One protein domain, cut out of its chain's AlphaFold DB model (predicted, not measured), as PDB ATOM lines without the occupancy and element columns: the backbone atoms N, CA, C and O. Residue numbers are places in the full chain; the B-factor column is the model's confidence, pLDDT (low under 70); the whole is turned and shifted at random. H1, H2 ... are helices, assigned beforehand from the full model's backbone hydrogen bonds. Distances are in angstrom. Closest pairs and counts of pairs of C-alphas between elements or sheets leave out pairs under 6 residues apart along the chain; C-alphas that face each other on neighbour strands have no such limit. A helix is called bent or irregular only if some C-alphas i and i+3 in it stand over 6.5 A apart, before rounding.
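AT A GLANCE: This is residues 2 to 135 of the 191 residues of an uncharacterized protein of Euryarchaeota archaeon (UniProt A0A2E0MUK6). H6 forms the core of a body of helices, with H4, H5 and H8 packed round it and H7 packed on H6 and H8 at one end. H2 lies toward the other end, beyond H4 and H5, with H1 outermost there, while H3 lies off to one side, touching no other helix. The printed part has 134 residues with eight named helices, H1 to H8 in order along the chain, and no named strand; its class is all helix. It is compact, with a radius of gyration of the C-alphas of 14.3 A and spans of 39 by 38 by 26 A.

IN THESE COORDINATES: The longest helices by residues are H4, residues 57 to 70, 20.0 A from first to last C-alpha, and H5, residues 72 to 85, 20.3 A. H5 is irregular: C-alphas 73 and 76 are 7.6 A apart. H6 is residues 88 to 100, 18.9 A, beginning at C-alpha 88 (31.397, -41.081, 18.916). H8 is residues 119 to 131, 18.0 A, ending at C-alpha 131 (24.356, -49.834, 2.953), and H7 is residues 105 to 112. H2 is residues 17 to 28, 17.8 A; H3 is residues 37 to 45; H1 is residues 4 to 9, beginning at C-alpha 4 (50.673, -49.069, 15.077).

HOW THE PARTS SIT: H6 is the hub, touching four helices. It touches H8 at a shallow tilt of 20 degrees, the same way, the closest C-alphas being those of Gly 95 and Val 125, 4.4 A apart. It touches H4 at a steep tilt of 52 degrees, closest at the C-alphas of Ala 64 and Leu 97, 6.2 A. H5 and H6 form a helical hairpin at 30 degrees, closest at the C-alphas of Leu 82 and Asp 90, 5.2 A. H6 and H7, where residues 98 to 99 of H6 alone touch H7, form another, closest at the C-alphas of Ile 98 and Ala 105, 5.5 A. H7 and H8 form a third, closest at the C-alphas of Ala 105 and Ile 129, 6.8 A. H2 only just touches H4, with 3 pairs of C-alphas within 8 A, closest at Tyr 27 and Met 60, 7.2 A. H2 also only just touches H5, with 3 pairs, closest at the C-alphas of Ile 20 and Leu 82, 7.0 A. H1 is close to H2 but not clearly touching, the C-alphas of Leu 5 and Thr 26 being 6.1 A apart. H3 is apart from H2 and from H4. Every O i to N i+4 pair is within hydrogen-bond range in H1, H3, H4, H7 and H8; the counts are 7 of 8 in H2, 8 of 10 in H5 and 8 of 9 in H6.

THE WHOLE: The two C-alphas farthest apart are those of Ser 38 and Gly 103, 39.8 A. The printed part has no cut. The link from H3 to H4, 11 residues, is long. The mean pLDDT of the printed part is 91.0; residue 2, residues 33 to 43 and residue 45 are under 70.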
ATOM      1  N   VAL A   2      55.580 -51.952  10.559       55.03
ATOM      2  CA  VAL A   2      54.300 -52.434  11.102       55.03
ATOM      3  C   VAL A   2      53.513 -51.187  11.491       55.03
ATOM      4  O   VAL A   2      54.072 -50.318  12.155       55.03
ATOM      5  N   ASP A   3      52.289 -51.060  10.991       82.62
ATOM      6  CA  ASP A   3      51.370 -49.994  11.388       82.62
ATOM      7  C   ASP A   3      51.050 -50.151  12.885       82.62
ATOM      8  O   ASP A   3      50.866 -51.276  13.358       82.62
ATOM      9  N   ASP A   4      50.982 -49.051  13.639       87.75
ATOM     10  CA  ASP A   4      50.673 -49.069  15.077       87.75
ATOM     11  C   ASP A   4      49.361 -49.819  15.360       87.75
ATOM     12  O   ASP A   4      49.225 -50.497  16.384       87.75
ATOM     13  N   LEU A   5      48.409 -49.759  14.419       93.12
ATOM     14  CA  LEU A   5      47.161 -50.509  14.502       93.12
ATOM     15  C   LEU A   5      47.370 -52.029  14.384       93.12
ATOM     16  O   LEU A   5      46.767 -52.789  15.144       93.12
ATOM     17  N   ASP A   6      48.242 -52.477  13.477       93.25
ATOM     18  CA  ASP A   6      48.536 -53.903  13.286       93.25
ATOM     19  C   ASP A   6      49.274 -54.468  14.512       93.25
ATOM     20  O   ASP A   6      48.926 -55.537  15.013       93.25
ATOM     21  N   ALA A   7      50.203 -53.694  15.089       93.06
ATOM     22  CA  ALA A   7      50.891 -54.066  16.327       93.06
ATOM     23  C   ALA A   7      49.933 -54.219  17.528       93.06
ATOM     24  O   ALA A   7      50.201 -55.004  18.444       93.06
ATOM     25  N   LEU A   8      48.818 -53.479  17.556       94.38
ATOM     26  CA  LEU A   8      47.761 -53.673  18.552       94.38
ATOM     27  C   LEU A   8      46.919 -54.912  18.248       94.38
ATOM     28  O   LEU A   8      46.590 -55.663  19.165       94.38
ATOM     29  N   PHE A   9      46.582 -55.155  16.981       95.69
ATOM     30  CA  PHE A   9      45.826 -56.339  16.571       95.69
ATOM     31  C   PHE A   9      46.550 -57.647  16.909       95.69
ATOM     32  O   PHE A   9      45.902 -58.580  17.390       95.69
ATOM     33  N   ASP A  10      47.875 -57.682  16.776       94.19
ATOM     34  CA  ASP A  10      48.705 -58.838  17.140       94.19
ATOM     35  C   ASP A  10      48.647 -59.181  18.640       94.19
ATOM     36  O   ASP A  10      48.814 -60.338  19.030       94.19
ATOM     37  N   GLN A  11      48.349 -58.204  19.504       93.62
ATOM     38  CA  GLN A  11      48.174 -58.437  20.946       93.62
ATOM     39  C   GLN A  11      46.841 -59.130  21.276       93.62
ATOM     40  O   GLN A  11      46.671 -59.663  22.377       93.62
ATOM     41  N   GLY A  12      45.895 -59.135  20.330       94.81
ATOM     42  CA  GLY A  12      44.559 -59.692  20.493       94.81
ATOM     43  C   GLY A  12      43.636 -58.835  21.366       94.81
ATOM     44  O   GLY A  12      44.066 -58.033  22.192       94.81
ATOM     45  N   LEU A  13      42.320 -59.026  21.221       96.75
ATOM     46  CA  LEU A  13      41.337 -58.267  21.995       96.75
ATOM     47  C   LEU A  13      41.323 -58.703  23.476       96.75
ATOM     48  O   LEU A  13      40.867 -59.816  23.782       96.75
ATOM     49  N   PRO A  14      41.671 -57.829  24.441       96.12
ATOM     50  CA  PRO A  14      41.641 -58.184  25.858       96.12
ATOM     51  C   PRO A  14      40.227 -58.528  26.343       96.12
ATOM     52  O   PRO A  14      39.231 -58.127  25.740       96.12
ATOM     53  N   LYS A  15      40.096 -59.255  27.456       91.56
ATOM     54  CA  LYS A  15      38.787 -59.586  28.055       91.56
ATOM     55  C   LYS A  15      38.263 -58.469  28.969       91.56
ATOM     56  O   LYS A  15      39.024 -57.708  29.569       91.56
ATOM     57  N   GLY A  16      36.939 -58.404  29.121       89.75
ATOM     58  CA  GLY A  16      36.269 -57.529  30.088       89.75
ATOM     59  C   GLY A  16      36.502 -56.034  29.838       89.75
ATOM     60  O   GLY A  16      36.509 -55.576  28.700       89.75
ATOM     61  N   ARG A  17      36.694 -55.251  30.911       88.12
ATOM     62  CA  ARG A  17      36.856 -53.783  30.825       88.12
ATOM     63  C   ARG A  17      38.077 -53.353  30.002       88.12
ATOM     64  O   ARG A  17      38.036 -52.291  29.389       88.12
ATOM     65  N   LYS A  18      39.125 -54.183  29.950       95.50
ATOM     66  CA  LYS A  18      40.339 -53.900  29.169       95.50
ATOM     67  C   LYS A  18      40.066 -53.841  27.664       95.50
ATOM     68  O   LYS A  18      40.735 -53.078  26.983       95.50
ATOM     69  N   ALA A  19      39.053 -54.561  27.165       96.75
ATOM     70  CA  ALA A  19      38.644 -54.514  25.758       96.75
ATOM     71  C   ALA A  19      38.283 -53.089  25.313       96.75
ATOM     72  O   ALA A  19      38.622 -52.653  24.225       96.75
ATOM     73  N   ILE A  20      37.609 -52.348  26.190       96.88
ATOM     74  CA  ILE A  20      37.092 -51.016  25.890       96.88
ATOM     75  C   ILE A  20      38.228 -49.994  25.882       96.88
ATOM     76  O   ILE A  20      38.316 -49.177  24.967       96.88
ATOM     77  N   ALA A  21      39.151 -50.081  26.842       96.00
ATOM     78  CA  ALA A  21      40.377 -49.284  26.819       96.00
ATOM     79  C   ALA A  21      41.206 -49.565  25.554       96.00
ATOM     80  O   ALA A  21      41.557 -48.623  24.855       96.00
ATOM     81  N   PHE A  22      41.403 -50.845  25.220       97.56
ATOM     82  CA  PHE A  22      42.091 -51.274  24.001       97.56
ATOM     83  C   PHE A  22      41.459 -50.677  22.738       97.56
ATOM     84  O   PHE A  22      42.160 -50.062  21.946       97.56
ATOM     85  N   LEU A  23      40.131 -50.763  22.586       97.50
ATOM     86  CA  LEU A  23      39.451 -50.202  21.413       97.50
ATOM     87  C   LEU A  23      39.612 -48.682  21.308       97.50
ATOM     88  O   LEU A  23      39.769 -48.154  20.214       97.50
ATOM     89  N   LYS A  24      39.650 -47.965  22.437       96.00
ATOM     90  CA  LYS A  24      39.949 -46.526  22.402       96.00
ATOM     91  C   LYS A  24      41.360 -46.252  21.892       96.00
ATOM     92  O   LYS A  24      41.522 -45.362  21.072       96.00
ATOM     93  N   THR A  25      42.343 -47.042  22.320       95.44
ATOM     94  CA  THR A  25      43.709 -46.945  21.792       95.44
ATOM     95  C   THR A  25      43.750 -47.227  20.291       95.44
ATOM     96  O   THR A  25      44.420 -46.501  19.574       95.44
ATOM     97  N   THR A  26      42.979 -48.201  19.788       96.31
ATOM     98  CA  THR A  26      42.912 -48.447  18.335       96.31
ATOM     99  C   THR A  26      42.302 -47.276  17.560       96.31
ATOM    100  O   THR A  26      42.713 -47.015  16.436       96.31
ATOM    101  N   TYR A  27      41.362 -46.529  18.153       95.12
ATOM    102  CA  TYR A  27      40.815 -45.315  17.535       95.12
ATOM    103  C   TYR A  27      41.870 -44.206  17.417       95.12
ATOM    104  O   TYR A  27      41.890 -43.479  16.425       95.12
ATOM    105  N   ASP A  28      42.758 -44.094  18.408       91.62
ATOM    106  CA  ASP A  28      43.841 -43.105  18.432       91.62
ATOM    107  C   ASP A  28      44.934 -43.380  17.370       91.62
ATOM    108  O   ASP A  28      45.710 -42.478  17.067       91.62
ATOM    109  N   CYS A  29      44.970 -44.577  16.766       90.88
ATOM    110  CA  CYS A  29      45.869 -44.907  15.649       90.88
ATOM    111  C   CYS A  29      45.418 -44.326  14.301       90.88
ATOM    112  O   CYS A  29      46.207 -44.286  13.359       90.88
ATOM    113  N   GLY A  30      44.153 -43.914  14.177       84.12
ATOM    114  CA  GLY A  30      43.656 -43.328  12.936       84.12
ATOM    115  C   GLY A  30      44.152 -41.906  12.728       84.12
ATOM    116  O   GLY A  30      44.466 -41.186  13.680       84.12
ATOM    117  N   SER A  31      44.153 -41.467  11.472       79.56
ATOM    118  CA  SER A  31      44.353 -40.057  11.165       79.56
ATOM    119  C   SER A  31      43.219 -39.275  11.812       79.56
ATOM    120  O   SER A  31      42.070 -39.350  11.377       79.56
ATOM    121  N   GLN A  32      43.544 -38.487  12.834       70.19
ATOM    122  CA  GLN A  32      42.613 -37.498  13.348       70.19
ATOM    123  C   GLN A  32      42.403 -36.496  12.214       70.19
ATOM    124  O   GLN A  32      43.366 -35.894  11.733       70.19
ATOM    125  N   GLY A  33      41.167 -36.346  11.730       60.44
ATOM    126  CA  GLY A  33      40.841 -35.256  10.806       60.44
ATOM    127  C   GLY A  33      41.251 -33.899  11.401       60.44
ATOM    128  O   GLY A  33      41.738 -33.823  12.528       60.44
ATOM    129  N   LEU A  34      41.031 -32.788  10.692       56.19
ATOM    130  CA  LEU A  34      41.197 -31.442  11.268       56.19
ATOM    131  C   LEU A  34      40.156 -31.201  12.387       56.19
ATOM    132  O   LEU A  34      39.193 -30.456  12.223       56.19
ATOM    133  N   VAL A  35      40.316 -31.870  13.528       58.50
ATOM    134  CA  VAL A  35      39.443 -31.786  14.688       58.50
ATOM    135  C   VAL A  35      39.889 -30.578  15.485       58.50
ATOM    136  O   VAL A  35      40.918 -30.588  16.164       58.50
ATOM    137  N   ASN A  36      39.087 -29.521  15.440       60.53
ATOM    138  CA  ASN A  36      39.241 -28.427  16.383       60.53
ATOM    139  C   ASN A  36      38.775 -28.898  17.770       60.53
ATOM    140  O   ASN A  36      37.597 -28.786  18.110       60.53
ATOM    141  N   ARG A  37      39.712 -29.434  18.563       62.69
ATOM    142  CA  ARG A  37      39.446 -30.040  19.882       62.69
ATOM    143  C   ARG A  37      38.621 -29.131  20.804       62.69
ATOM    144  O   ARG A  37      37.696 -29.609  21.444       62.69
ATOM    145  N   SER A  38      38.851 -27.816  20.784       57.84
ATOM    146  CA  SER A  38      38.107 -26.862  21.625       57.84
ATOM    147  C   SER A  38      36.621 -26.742  21.257       57.84
ATOM    148  O   SER A  38      35.769 -26.615  22.140       57.84
ATOM    149  N   ILE A  39      36.292 -26.788  19.963       60.62
ATOM    150  CA  ILE A  39      34.896 -26.778  19.494       60.62
ATOM    151  C   ILE A  39      34.249 -28.127  19.808       60.62
ATOM    152  O   ILE A  39      33.135 -28.169  20.332       60.62
ATOM    153  N   THR A  40      34.972 -29.218  19.552       62.41
ATOM    154  CA  THR A  40      34.517 -30.580  19.836       62.41
ATOM    155  C   THR A  40      34.174 -30.775  21.310       62.41
ATOM    156  O   THR A  40      33.112 -31.311  21.606       62.41
ATOM    157  N   ASP A  41      34.996 -30.272  22.230       62.78
ATOM    158  CA  ASP A  41      34.768 -30.405  23.674       62.78
ATOM    159  C   ASP A  41      33.499 -29.677  24.146       62.78
ATOM    160  O   ASP A  41      32.738 -30.204  24.960       62.78
ATOM    161  N   LYS A  42      33.206 -28.492  23.593       59.41
ATOM    162  CA  LYS A  42      31.966 -27.758  23.902       59.41
ATOM    163  C   LYS A  42      30.726 -28.453  23.344       59.41
ATOM    164  O   LYS A  42      29.688 -28.478  24.002       59.41
ATOM    165  N   VAL A  43      30.826 -29.023  22.143       65.38
ATOM    166  CA  VAL A  43      29.738 -29.808  21.538       65.38
ATOM    167  C   VAL A  43      29.517 -31.105  22.324       65.38
ATOM    168  O   VAL A  43      28.371 -31.487  22.558       65.38
ATOM    169  N   LEU A  44      30.592 -31.740  22.808       74.44
ATOM    170  CA  LEU A  44      30.533 -32.968  23.600       74.44
ATOM    171  C   LEU A  44      29.710 -32.800  24.882       74.44
ATOM    172  O   LEU A  44      28.873 -33.660  25.158       74.44
ATOM    173  N   GLN A  45      29.869 -31.683  25.603       68.62
ATOM    174  CA  GLN A  45      29.157 -31.422  26.865       68.62
ATOM    175  C   GLN A  45      27.628 -31.523  26.749       68.62
ATOM    176  O   GLN A  45      26.976 -31.932  27.706       68.62
ATOM    177  N   ASN A  46      27.063 -31.226  25.575       74.44
ATOM    178  CA  ASN A  46      25.618 -31.281  25.326       74.44
ATOM    179  C   ASN A  46      25.194 -32.451  24.420       74.44
ATOM    180  O   ASN A  46      24.022 -32.568  24.072       74.44
ATOM    181  N   SER A  47      26.133 -33.313  24.017       79.12
ATOM    182  CA  SER A  47      25.894 -34.370  23.021       79.12
ATOM    183  C   SER A  47      25.400 -35.696  23.605       79.12
ATOM    184  O   SER A  47      24.878 -36.526  22.868       79.12
ATOM    185  N   GLY A  48      25.603 -35.934  24.906       84.94
ATOM    186  CA  GLY A  48      25.394 -37.253  25.519       84.94
ATOM    187  C   GLY A  48      26.507 -38.274  25.230       84.94
ATOM    188  O   GLY A  48      26.402 -39.424  25.665       84.94
ATOM    189  N   LEU A  49      27.575 -37.873  24.527       93.00
ATOM    190  CA  LEU A  49      28.742 -38.706  24.229       93.00
ATOM    191  C   LEU A  49      29.854 -38.530  25.269       93.00
ATOM    192  O   LEU A  49      30.026 -37.452  25.835       93.00
ATOM    193  N   SER A  50      30.651 -39.577  25.493       93.19
ATOM    194  CA  SER A  50      31.775 -39.531  26.445       93.19
ATOM    195  C   SER A  50      33.101 -39.059  25.847       93.19
ATOM    196  O   SER A  50      33.973 -38.621  26.595       93.19
ATOM    197  N   PHE A  51      33.275 -39.161  24.527       92.38
ATOM    198  CA  PHE A  51      34.442 -38.658  23.798       92.38
ATOM    199  C   PHE A  51      34.170 -38.563  22.291       92.38
ATOM    200  O   PHE A  51      33.215 -39.153  21.780       92.38
ATOM    201  N   HIS A  52      35.049 -37.846  21.592       91.25
ATOM    202  CA  HIS A  52      35.154 -37.793  20.135       91.25
ATOM    203  C   HIS A  52      36.638 -37.596  19.788       91.25
ATOM    204  O   HIS A  52      37.229 -36.591  20.179       91.25
ATOM    205  N   ILE A  53      37.242 -38.578  19.116       90.06
ATOM    206  CA  ILE A  53      38.669 -38.587  18.739       90.06
ATOM    207  C   ILE A  53      38.866 -38.009  17.330       90.06
ATOM    208  O   ILE A  53      39.820 -37.273  17.086       90.06
ATOM    209  N   GLY A  54      37.937 -38.305  16.422       89.19
ATOM    210  CA  GLY A  54      37.979 -37.937  15.011       89.19
ATOM    211  C   GLY A  54      38.710 -38.952  14.141       89.19
ATOM    212  O   GLY A  54      39.332 -38.555  13.157       89.19
ATOM    213  N   THR A  55      38.653 -40.231  14.518       91.75
ATOM    214  CA  THR A  55      39.220 -41.354  13.762       91.75
ATOM    215  C   THR A  55      38.605 -41.437  12.366       91.75
ATOM    216  O   THR A  55      37.381 -41.410  12.210       91.75
ATOM    217  N   ASP A  56      39.454 -41.558  11.349       92.06
ATOM    218  CA  ASP A  56      39.041 -41.664   9.954       92.06
ATOM    219  C   ASP A  56      38.267 -42.964   9.650       92.06
ATOM    220  O   ASP A  56      38.408 -43.991  10.319       92.06
ATOM    221  N   ASP A  57      37.426 -42.917   8.613       92.69
ATOM    222  CA  ASP A  57      36.585 -44.050   8.212       92.69
ATOM    223  C   ASP A  57      37.390 -45.307   7.817       92.69
ATOM    224  O   ASP A  57      37.030 -46.390   8.293       92.69
ATOM    225  N   PRO A  58      38.493 -45.215   7.038       95.06
ATOM    226  CA  PRO A  58      39.357 -46.366   6.766       95.06
ATOM    227  C   PRO A  58      39.836 -47.089   8.030       95.06
ATOM    228  O   PRO A  58      39.725 -48.317   8.113       95.06
ATOM    229  N   THR A  59      40.303 -46.351   9.040       96.06
ATOM    230  CA  THR A  59      40.721 -46.932  10.325       96.06
ATOM    231  C   THR A  59      39.556 -47.614  11.044       96.06
ATOM    232  O   THR A  59      39.676 -48.766  11.469       96.06
ATOM    233  N   MET A  60      38.390 -46.962  11.115       97.75
ATOM    234  CA  MET A  60      37.195 -47.547  11.738       97.75
ATOM    235  C   MET A  60      36.761 -48.853  11.054       97.75
ATOM    236  O   MET A  60      36.428 -49.827  11.735       97.75
ATOM    237  N   ARG A  61      36.819 -48.913   9.716       97.56
ATOM    238  CA  ARG A  61      36.501 -50.126   8.947       97.56
ATOM    239  C   ARG A  61      37.517 -51.244   9.178       97.56
ATOM    240  O   ARG A  61      37.103 -52.396   9.310       97.56
ATOM    241  N   ARG A  62      38.813 -50.932   9.299       97.81
ATOM    242  CA  ARG A  62      39.845 -51.928   9.655       97.81
ATOM    243  C   ARG A  62      39.592 -52.539  11.031       97.81
ATOM    244  O   ARG A  62      39.609 -53.763  11.153       97.81
ATOM    245  N   ILE A  63      39.278 -51.716  12.033       98.31
ATOM    246  CA  ILE A  63      38.936 -52.184  13.387       98.31
ATOM    247  C   ILE A  63      37.704 -53.093  13.352       98.31
ATOM    248  O   ILE A  63      37.742 -54.201  13.891       98.31
ATOM    249  N   ALA A  64      36.627 -52.667  12.684       98.44
ATOM    250  CA  ALA A  64      35.417 -53.475  12.556       98.44
ATOM    251  C   ALA A  64      35.698 -54.818  11.864       98.44
ATOM    252  O   ALA A  64      35.319 -55.866  12.388       98.44
ATOM    253  N   SER A  65      36.419 -54.802  10.738       98.25
ATOM    254  CA  SER A  65      36.795 -56.006   9.988       98.25
ATOM    255  C   SER A  65      37.606 -56.981  10.840       98.25
ATOM    256  O   SER A  65      37.328 -58.182  10.852       98.25
ATOM    257  N   TRP A  66      38.583 -56.478  11.600       98.19
ATOM    258  CA  TRP A  66      39.393 -57.305  12.489       98.19
ATOM    259  C   TRP A  66      38.552 -57.957  13.598       98.19
ATOM    260  O   TRP A  66      38.699 -59.158  13.844       98.19
ATOM    261  N   ILE A  67      37.618 -57.220  14.215       98.38
ATOM    262  CA  ILE A  67      36.697 -57.764  15.230       98.38
ATOM    263  C   ILE A  67      35.767 -58.821  14.621       98.38
ATOM    264  O   ILE A  67      35.609 -59.896  15.202       98.38
ATOM    265  N   LEU A  68      35.166 -58.532  13.464       97.56
ATOM    266  CA  LEU A  68      34.249 -59.442  12.766       97.56
ATOM    267  C   LEU A  68      34.938 -60.758  12.389       97.56
ATOM    268  O   LEU A  68      34.342 -61.825  12.521       97.56
ATOM    269  N   THR A  69      36.208 -60.677  11.989       97.25
ATOM    270  CA  THR A  69      37.009 -61.833  11.569       97.25
ATOM    271  C   THR A  69      37.479 -62.671  12.758       97.25
ATOM    272  O   THR A  69      37.332 -63.889  12.754       97.25
ATOM    273  N   ASN A  70      38.022 -62.034  13.801       97.00
ATOM    274  CA  ASN A  70      38.755 -62.743  14.859       97.00
ATOM    275  C   ASN A  70      37.947 -62.943  16.149       97.00
ATOM    276  O   ASN A  70      38.302 -63.762  17.001       97.00
ATOM    277  N   HIS A  71      36.865 -62.183  16.337       96.31
ATOM    278  CA  HIS A  71      36.181 -62.059  17.625       96.31
ATOM    279  C   HIS A  71      34.645 -62.092  17.513       96.31
ATOM    280  O   HIS A  71      33.963 -61.562  18.393       96.31
ATOM    281  N   LYS A  72      34.090 -62.781  16.499       93.69
ATOM    282  CA  LYS A  72      32.634 -62.897  16.247       93.69
ATOM    283  C   LYS A  72      31.819 -63.242  17.503       93.69
ATOM    284  O   LYS A  72      30.835 -62.575  17.800       93.69
ATOM    285  N   GLY A  73      32.281 -64.205  18.307       94.81
ATOM    286  CA  GLY A  73      31.605 -64.635  19.544       94.81
ATOM    287  C   GLY A  73      31.586 -63.610  20.689       94.81
ATOM    288  O   GLY A  73      31.078 -63.905  21.767       94.81
ATOM    289  N   ARG A  74      32.169 -62.420  20.500       95.50
ATOM    290  CA  ARG A  74      32.231 -61.352  21.509       95.50
ATOM    291  C   ARG A  74      31.477 -60.088  21.101       95.50
ATOM    292  O   ARG A  74      31.433 -59.154  21.900       95.50
ATOM    293  N   ILE A  75      30.905 -60.043  19.898       96.81
ATOM    294  CA  ILE A  75      30.311 -58.822  19.341       96.81
ATOM    295  C   ILE A  75      29.155 -58.309  20.208       96.81
ATOM    296  O   ILE A  75      29.149 -57.130  20.550       96.81
ATOM    297  N   ASP A  76      28.257 -59.178  20.670       95.31
ATOM    298  CA  ASP A  76      27.119 -58.763  21.505       95.31
ATOM    299  C   ASP A  76      27.551 -58.127  22.839       95.31
ATOM    300  O   ASP A  76      26.978 -57.130  23.285       95.31
ATOM    301  N   ASP A  77      28.583 -58.682  23.490       95.88
ATOM    302  CA  ASP A  77      29.159 -58.107  24.717       95.88
ATOM    303  C   ASP A  77      29.871 -56.781  24.423       95.88
ATOM    304  O   ASP A  77      29.743 -55.826  25.195       95.88
ATOM    305  N   LEU A  78      30.579 -56.689  23.292       97.75
ATOM    306  CA  LEU A  78      31.232 -55.457  22.863       97.75
ATOM    307  C   LEU A  78      30.217 -54.350  22.599       97.75
ATOM    308  O   LEU A  78      30.373 -53.280  23.176       97.75
ATOM    309  N   ILE A  79      29.158 -54.602  21.826       97.56
ATOM    310  CA  ILE A  79      28.110 -53.615  21.524       97.56
ATOM    311  C   ILE A  79      27.533 -53.031  22.818       97.56
ATOM    312  O   ILE A  79      27.503 -51.812  22.989       97.56
ATOM    313  N   LYS A  80      27.166 -53.886  23.783       96.44
ATOM    314  CA  LYS A  80      26.628 -53.442  25.083       96.44
ATOM    315  C   LYS A  80      27.610 -52.549  25.843       96.44
ATOM    316  O   LYS A  80      27.221 -51.546  26.441       96.44
ATOM    317  N   ARG A  81      28.898 -52.901  25.848       97.44
ATOM    318  CA  ARG A  81      29.936 -52.131  26.553       97.44
ATOM    319  C   ARG A  81      30.295 -50.827  25.840       97.44
ATOM    320  O   ARG A  81      30.507 -49.825  26.521       97.44
ATOM    321  N   LEU A  82      30.355 -50.848  24.511       98.00
ATOM    322  CA  LEU A  82      30.577 -49.682  23.661       98.00
ATOM    323  C   LEU A  82      29.440 -48.681  23.853       98.00
ATOM    324  O   LEU A  82      29.712 -47.521  24.124       98.00
ATOM    325  N   TRP A  83      28.184 -49.134  23.869       97.50
ATOM    326  CA  TRP A  83      27.031 -48.267  24.128       97.50
ATOM    327  C   TRP A  83      27.030 -47.692  25.546       97.50
ATOM    328  O   TRP A  83      26.711 -46.522  25.767       97.50
ATOM    329  N   LYS A  84      27.450 -48.499  26.529       96.00
ATOM    330  CA  LYS A  84      27.601 -48.037  27.911       96.00
ATOM    331  C   LYS A  84      28.646 -46.925  28.036       96.00
ATOM    332  O   LYS A  84      28.430 -46.000  28.816       96.00
ATOM    333  N   ARG A  85      29.764 -47.007  27.303       95.94
ATOM    334  CA  ARG A  85      30.776 -45.937  27.266       95.94
ATOM    335  C   ARG A  85      30.328 -44.761  26.396       95.94
ATOM    336  O   ARG A  85      30.498 -43.626  26.819       95.94
ATOM    337  N   CYS A  86      29.720 -45.020  25.246       96.25
ATOM    338  CA  CYS A  86      29.074 -44.046  24.366       96.25
ATOM    339  C   CYS A  86      29.995 -42.938  23.819       96.25
ATOM    340  O   CYS A  86      29.621 -41.768  23.840       96.25
ATOM    341  N   GLY A  87      31.207 -43.257  23.357       96.00
ATOM    342  CA  GLY A  87      31.964 -42.309  22.524       96.00
ATOM    343  C   GLY A  87      31.421 -42.225  21.096       96.00
ATOM    344  O   GLY A  87      30.709 -43.128  20.657       96.00
ATOM    345  N   ARG A  88      31.785 -41.184  20.335       95.19
ATOM    346  CA  ARG A  88      31.397 -41.081  18.916       95.19
ATOM    347  C   ARG A  88      31.871 -42.304  18.124       95.19
ATOM    348  O   ARG A  88      31.077 -42.951  17.447       95.19
ATOM    349  N   GLU A  89      33.144 -42.659  18.269       96.88
ATOM    350  CA  GLU A  89      33.752 -43.814  17.603       96.88
ATOM    351  C   GLU A  89      33.179 -45.142  18.116       96.88
ATOM    352  O   GLU A  89      33.070 -46.090  17.345       96.88
ATOM    353  N   ASP A  90      32.737 -45.211  19.378       98.12
ATOM    354  CA  ASP A  90      32.051 -46.405  19.888       98.12
ATOM    355  C   ASP A  90      30.747 -46.662  19.138       98.12
ATOM    356  O   ASP A  90      30.486 -47.792  18.729       98.12
ATOM    357  N   VAL A  91      29.931 -45.623  18.950       98.12
ATOM    358  CA  VAL A  91      28.646 -45.741  18.248       98.12
ATOM    359  C   VAL A  91      28.862 -46.016  16.762       98.12
ATOM    360  O   VAL A  91      28.179 -46.866  16.192       98.12
ATOM    361  N   LYS A  92      29.863 -45.380  16.145       97.94
ATOM    362  CA  LYS A  92      30.254 -45.683  14.765       97.94
ATOM    363  C   LYS A  92      30.700 -47.141  14.607       97.94
ATOM    364  O   LYS A  92      30.245 -47.827  13.693       97.94
ATOM    365  N   LEU A  93      31.533 -47.649  15.523       98.62
ATOM    366  CA  LEU A  93      31.938 -49.055  15.525       98.62
ATOM    367  C   LEU A  93      30.735 -49.983  15.724       98.62
ATOM    368  O   LEU A  93      30.633 -50.989  15.029       98.62
ATOM    369  N   ILE A  94      29.806 -49.643  16.624       98.56
ATOM    370  CA  ILE A  94      28.549 -50.385  16.787       98.56
ATOM    371  C   ILE A  94      27.809 -50.487  15.451       98.56
ATOM    372  O   ILE A  94      27.445 -51.597  15.077       98.56
ATOM    373  N   GLY A  95      27.633 -49.378  14.724       98.25
ATOM    374  CA  GLY A  95      26.970 -49.361  13.415       98.25
ATOM    375  C   GLY A  95      27.621 -50.310  12.404       98.25
ATOM    376  O   GLY A  95      26.937 -51.129  11.790       98.25
ATOM    377  N   LEU A  96      28.954 -50.274  12.309       98.56
ATOM    378  CA  LEU A  96      29.725 -51.184  11.455       98.56
ATOM    379  C   LEU A  96      29.547 -52.654  11.861       98.56
ATOM    380  O   LEU A  96      29.407 -53.518  10.995       98.56
ATOM    381  N   LEU A  97      29.535 -52.955  13.162       98.44
ATOM    382  CA  LEU A  97      29.362 -54.320  13.655       98.44
ATOM    383  C   LEU A  97      27.947 -54.839  13.372       98.44
ATOM    384  O   LEU A  97      27.815 -55.887  12.746       98.44
ATOM    385  N   ILE A  98      26.897 -54.105  13.757       97.75
ATOM    386  CA  ILE A  98      25.507 -54.569  13.600       97.75
ATOM    387  C   ILE A  98      25.100 -54.725  12.135       97.75
ATOM    388  O   ILE A  98      24.336 -55.632  11.805       97.75
ATOM    389  N   ALA A  99      25.629 -53.884  11.242       97.56
ATOM    390  CA  ALA A  99      25.380 -53.995   9.809       97.56
ATOM    391  C   ALA A  99      25.911 -55.329   9.245       97.56
ATOM    392  O   ALA A  99      25.270 -55.942   8.388       97.56
ATOM    393  N   ASN A 100      27.028 -55.821   9.793       96.88
ATOM    394  CA  ASN A 100      27.779 -56.970   9.285       96.88
ATOM    395  C   ASN A 100      27.634 -58.255  10.126       96.88
ATOM    396  O   ASN A 100      28.264 -59.265   9.815       96.88
ATOM    397  N   THR A 101      26.801 -58.264  11.171       94.81
ATOM    398  CA  THR A 101      26.462 -59.479  11.931       94.81
ATOM    399  C   THR A 101      25.126 -60.086  11.520       94.81
ATOM    400  O   THR A 101      24.241 -59.409  11.010       94.81
ATOM    401  N   GLU A 102      24.943 -61.378  11.772       90.62
ATOM    402  CA  GLU A 102      23.661 -62.059  11.553       90.62
ATOM    403  C   GLU A 102      22.535 -61.486  12.436       90.62
ATOM    404  O   GLU A 102      22.779 -60.830  13.448       90.62
ATOM    405  N   GLY A 103      21.284 -61.746  12.049       92.19
ATOM    406  CA  GLY A 103      20.096 -61.288  12.773       92.19
ATOM    407  C   GLY A 103      19.500 -59.982  12.241       92.19
ATOM    408  O   GLY A 103      19.845 -59.501  11.158       92.19
ATOM    409  N   ASN A 104      18.547 -59.427  12.993       95.06
ATOM    410  CA  ASN A 104      17.811 -58.221  12.615       95.06
ATOM    411  C   ASN A 104      18.523 -56.958  13.132       95.06
ATOM    412  O   ASN A 104      18.264 -56.495  14.242       95.06
ATOM    413  N   ALA A 105      19.406 -56.392  12.306       97.44
ATOM    414  CA  ALA A 105      20.174 -55.189  12.635       97.44
ATOM    415  C   ALA A 105      19.293 -53.978  13.001       97.44
ATOM    416  O   ALA A 105      19.643 -53.224  13.906       97.44
ATOM    417  N   TRP A 106      18.130 -53.818  12.358       97.75
ATOM    418  CA  TRP A 106      17.193 -52.737  12.674       97.75
ATOM    419  C   TRP A 106      16.601 -52.883  14.074       97.75
ATOM    420  O   TRP A 106      16.537 -51.905  14.815       97.75
ATOM    421  N   ALA A 107      16.215 -54.104  14.461       96.56
ATOM    422  CA  ALA A 107      15.747 -54.382  15.817       96.56
ATOM    423  C   ALA A 107      16.842 -54.087  16.851       96.56
ATOM    424  O   ALA A 107      16.583 -53.382  17.821       96.56
ATOM    425  N   ILE A 108      18.075 -54.545  16.592       96.75
ATOM    426  CA  ILE A 108      19.227 -54.289  17.467       96.75
ATOM    427  C   ILE A 108      19.457 -52.782  17.632       96.75
ATOM    428  O   ILE A 108      19.600 -52.317  18.756       96.75
ATOM    429  N   MET A 109      19.456 -52.008  16.542       97.06
ATOM    430  CA  MET A 109      19.611 -50.550  16.599       97.06
ATOM    431  C   MET A 109      18.506 -49.886  17.432       97.06
ATOM    432  O   MET A 109      18.806 -49.069  18.302       97.06
ATOM    433  N   LEU A 110      17.240 -50.234  17.175       96.19
ATOM    434  CA  LEU A 110      16.073 -49.637  17.836       96.19
ATOM    435  C   LEU A 110      16.005 -49.965  19.332       96.19
ATOM    436  O   LEU A 110      15.542 -49.135  20.114       96.19
ATOM    437  N   ASP A 111      16.470 -51.150  19.725       94.44
ATOM    438  CA  ASP A 111      16.522 -51.569  21.126       94.44
ATOM    439  C   ASP A 111      17.763 -51.022  21.849       94.44
ATOM    440  O   ASP A 111      17.736 -50.842  23.066       94.44
ATOM    441  N   LEU A 112      18.848 -50.741  21.116       95.75
ATOM    442  CA  LEU A 112      20.094 -50.221  21.680       95.75
ATOM    443  C   LEU A 112      20.065 -48.703  21.895       95.75
ATOM    444  O   LEU A 112      20.502 -48.246  22.946       95.75
ATOM    445  N   ILE A 113      19.596 -47.919  20.915       95.00
ATOM    446  CA  ILE A 113      19.617 -46.447  20.976       95.00
ATOM    447  C   ILE A 113      18.427 -45.957  21.811       95.00
ATOM    448  O   ILE A 113      17.393 -45.531  21.295       95.00
ATOM    449  N   ASP A 114      18.598 -46.037  23.127       92.56
ATOM    450  CA  ASP A 114      17.589 -45.744  24.151       92.56
ATOM    451  C   ASP A 114      17.708 -44.341  24.773       92.56
ATOM    452  O   ASP A 114      16.833 -43.912  25.528       92.56
ATOM    453  N   LYS A 115      18.773 -43.606  24.445       91.50
ATOM    454  CA  LYS A 115      19.056 -42.248  24.931       91.50
ATOM    455  C   LYS A 115      19.451 -41.324  23.780       91.50
ATOM    456  O   LYS A 115      19.871 -41.775  22.717       91.50
ATOM    457  N   SER A 116      19.330 -40.018  24.009       87.69
ATOM    458  CA  SER A 116      19.679 -39.010  23.009       87.69
ATOM    459  C   SER A 116      21.186 -39.007  22.739       87.69
ATOM    460  O   SER A 116      21.985 -38.899  23.669       87.69
ATOM    461  N   ILE A 117      21.544 -39.067  21.461       92.69
ATOM    462  CA  ILE A 117      22.885 -38.833  20.912       92.69
ATOM    463  C   ILE A 117      22.753 -37.835  19.748       92.69
ATOM    464  O   ILE A 117      21.622 -37.537  19.343       92.69
ATOM    465  N   PRO A 118      23.851 -37.289  19.197       92.31
ATOM    466  CA  PRO A 118      23.770 -36.435  18.020       92.31
ATOM    467  C   PRO A 118      23.046 -37.141  16.871       92.31
ATOM    468  O   PRO A 118      23.298 -38.310  16.582       92.31
ATOM    469  N   LEU A 119      22.115 -36.432  16.235       92.50
ATOM    470  CA  LEU A 119      21.230 -37.016  15.229       92.50
ATOM    471  C   LEU A 119      21.992 -37.552  14.008       92.50
ATOM    472  O   LEU A 119      21.611 -38.581  13.457       92.50
ATOM    473  N   ASP A 120      23.071 -36.875  13.612       91.44
ATOM    474  CA  ASP A 120      23.982 -37.312  12.548       91.44
ATOM    475  C   ASP A 120      24.579 -38.691  12.844       91.44
ATOM    476  O   ASP A 120      24.722 -39.504  11.940       91.44
ATOM    477  N   LEU A 121      24.863 -38.982  14.113       94.25
ATOM    478  CA  LEU A 121      25.432 -40.258  14.531       94.25
ATOM    479  C   LEU A 121      24.388 -41.383  14.509       94.25
ATOM    480  O   LEU A 121      24.698 -42.496  14.089       94.25
ATOM    481  N   THR A 122      23.139 -41.102  14.900       95.81
ATOM    482  CA  THR A 122      22.026 -42.055  14.727       95.81
ATOM    483  C   THR A 122      21.800 -42.377  13.248       95.81
ATOM    484  O   THR A 122      21.604 -43.541  12.895       95.81
ATOM    485  N   LEU A 123      21.850 -41.361  12.380       96.00
ATOM    486  CA  LEU A 123      21.724 -41.531  10.932       96.00
ATOM    487  C   LEU A 123      22.891 -42.324  10.348       96.00
ATOM    488  O   LEU A 123      22.649 -43.234   9.566       96.00
ATOM    489  N   GLU A 124      24.128 -42.056  10.772       96.06
ATOM    490  CA  GLU A 124      25.315 -42.800  10.329       96.06
ATOM    491  C   GLU A 124      25.166 -44.308  10.604       96.06
ATOM    492  O   GLU A 124      25.448 -45.133   9.732       96.06
ATOM    493  N   VAL A 125      24.638 -44.680  11.779       98.00
ATOM    494  CA  VAL A 125      24.318 -46.079  12.111       98.00
ATOM    495  C   VAL A 125      23.241 -46.642  11.178       98.00
ATOM    496  O   VAL A 125      23.425 -47.719  10.610       98.00
ATOM    497  N   ALA A 126      22.130 -45.923  10.997       97.88
ATOM    498  CA  ALA A 126      21.017 -46.369  10.158       97.88
ATOM    499  C   ALA A 126      21.435 -46.544   8.684       97.88
ATOM    500  O   ALA A 126      21.082 -47.528   8.031       97.88
ATOM    501  N   GLU A 127      22.231 -45.611   8.168       97.06
ATOM    502  CA  GLU A 127      22.762 -45.647   6.812       97.06
ATOM    503  C   GLU A 127      23.743 -46.799   6.606       97.06
ATOM    504  O   GLU A 127      23.705 -47.423   5.550       97.06
ATOM    505  N   GLU A 128      24.595 -47.125   7.586       97.94
ATOM    506  CA  GLU A 128      25.490 -48.285   7.477       97.94
ATOM    507  C   GLU A 128      24.691 -49.601   7.432       97.94
ATOM    508  O   GLU A 128      24.996 -50.478   6.620       97.94
ATOM    509  N   ILE A 129      23.601 -49.713   8.205       98.38
ATOM    510  CA  ILE A 129      22.678 -50.856   8.103       98.38
ATOM    511  C   ILE A 129      22.053 -50.915   6.703       98.38
ATOM    512  O   ILE A 129      22.088 -51.976   6.077       98.38
ATOM    513  N   LYS A 130      21.530 -49.801   6.170       97.69
ATOM    514  CA  LYS A 130      20.958 -49.766   4.809       97.69
ATOM    515  C   LYS A 130      22.004 -50.133   3.748       97.69
ATOM    516  O   LYS A 130      21.729 -50.937   2.859       97.69
ATOM    517  N   ARG A 131      23.224 -49.601   3.868       96.44
ATOM    518  CA  ARG A 131      24.356 -49.834   2.953       96.44
ATOM    519  C   ARG A 131      24.796 -51.298   2.913       96.44
ATOM    520  O   ARG A 131      25.274 -51.744   1.877       96.44
ATOM    521  N   SER A 132      24.558 -52.064   3.982       96.12
ATOM    522  CA  SER A 132      24.771 -53.523   3.998       96.12
ATOM    523  C   SER A 132      23.769 -54.325   3.146       96.12
ATOM    524  O   SER A 132      23.838 -55.550   3.105       96.12
ATOM    525  N   GLY A 133      22.830 -53.660   2.462       95.81
ATOM    526  CA  GLY A 133      21.829 -54.293   1.598       95.81
ATOM    527  C   GLY A 133      20.568 -54.751   2.335       95.81
ATOM    528  O   GLY A 133      19.726 -55.446   1.764       95.81
ATOM    529  N   ARG A 134      20.407 -54.372   3.608       96.12
ATOM    530  CA  ARG A 134      19.220 -54.706   4.402       96.12
ATOM    531  C   ARG A 134      18.066 -53.783   4.037       96.12
ATOM    532  O   ARG A 134      18.190 -52.563   4.104       96.12
ATOM    533  N   LYS A 135      16.922 -54.383   3.706       95.75
ATOM    534  CA  LYS A 135      15.673 -53.654   3.449       95.75
ATOM    535  C   LYS A 135      15.206 -52.921   4.704       95.75
ATOM    536  O   LYS A 135      15.380 -53.444   5.808       95.75
TER     537      LYS A 135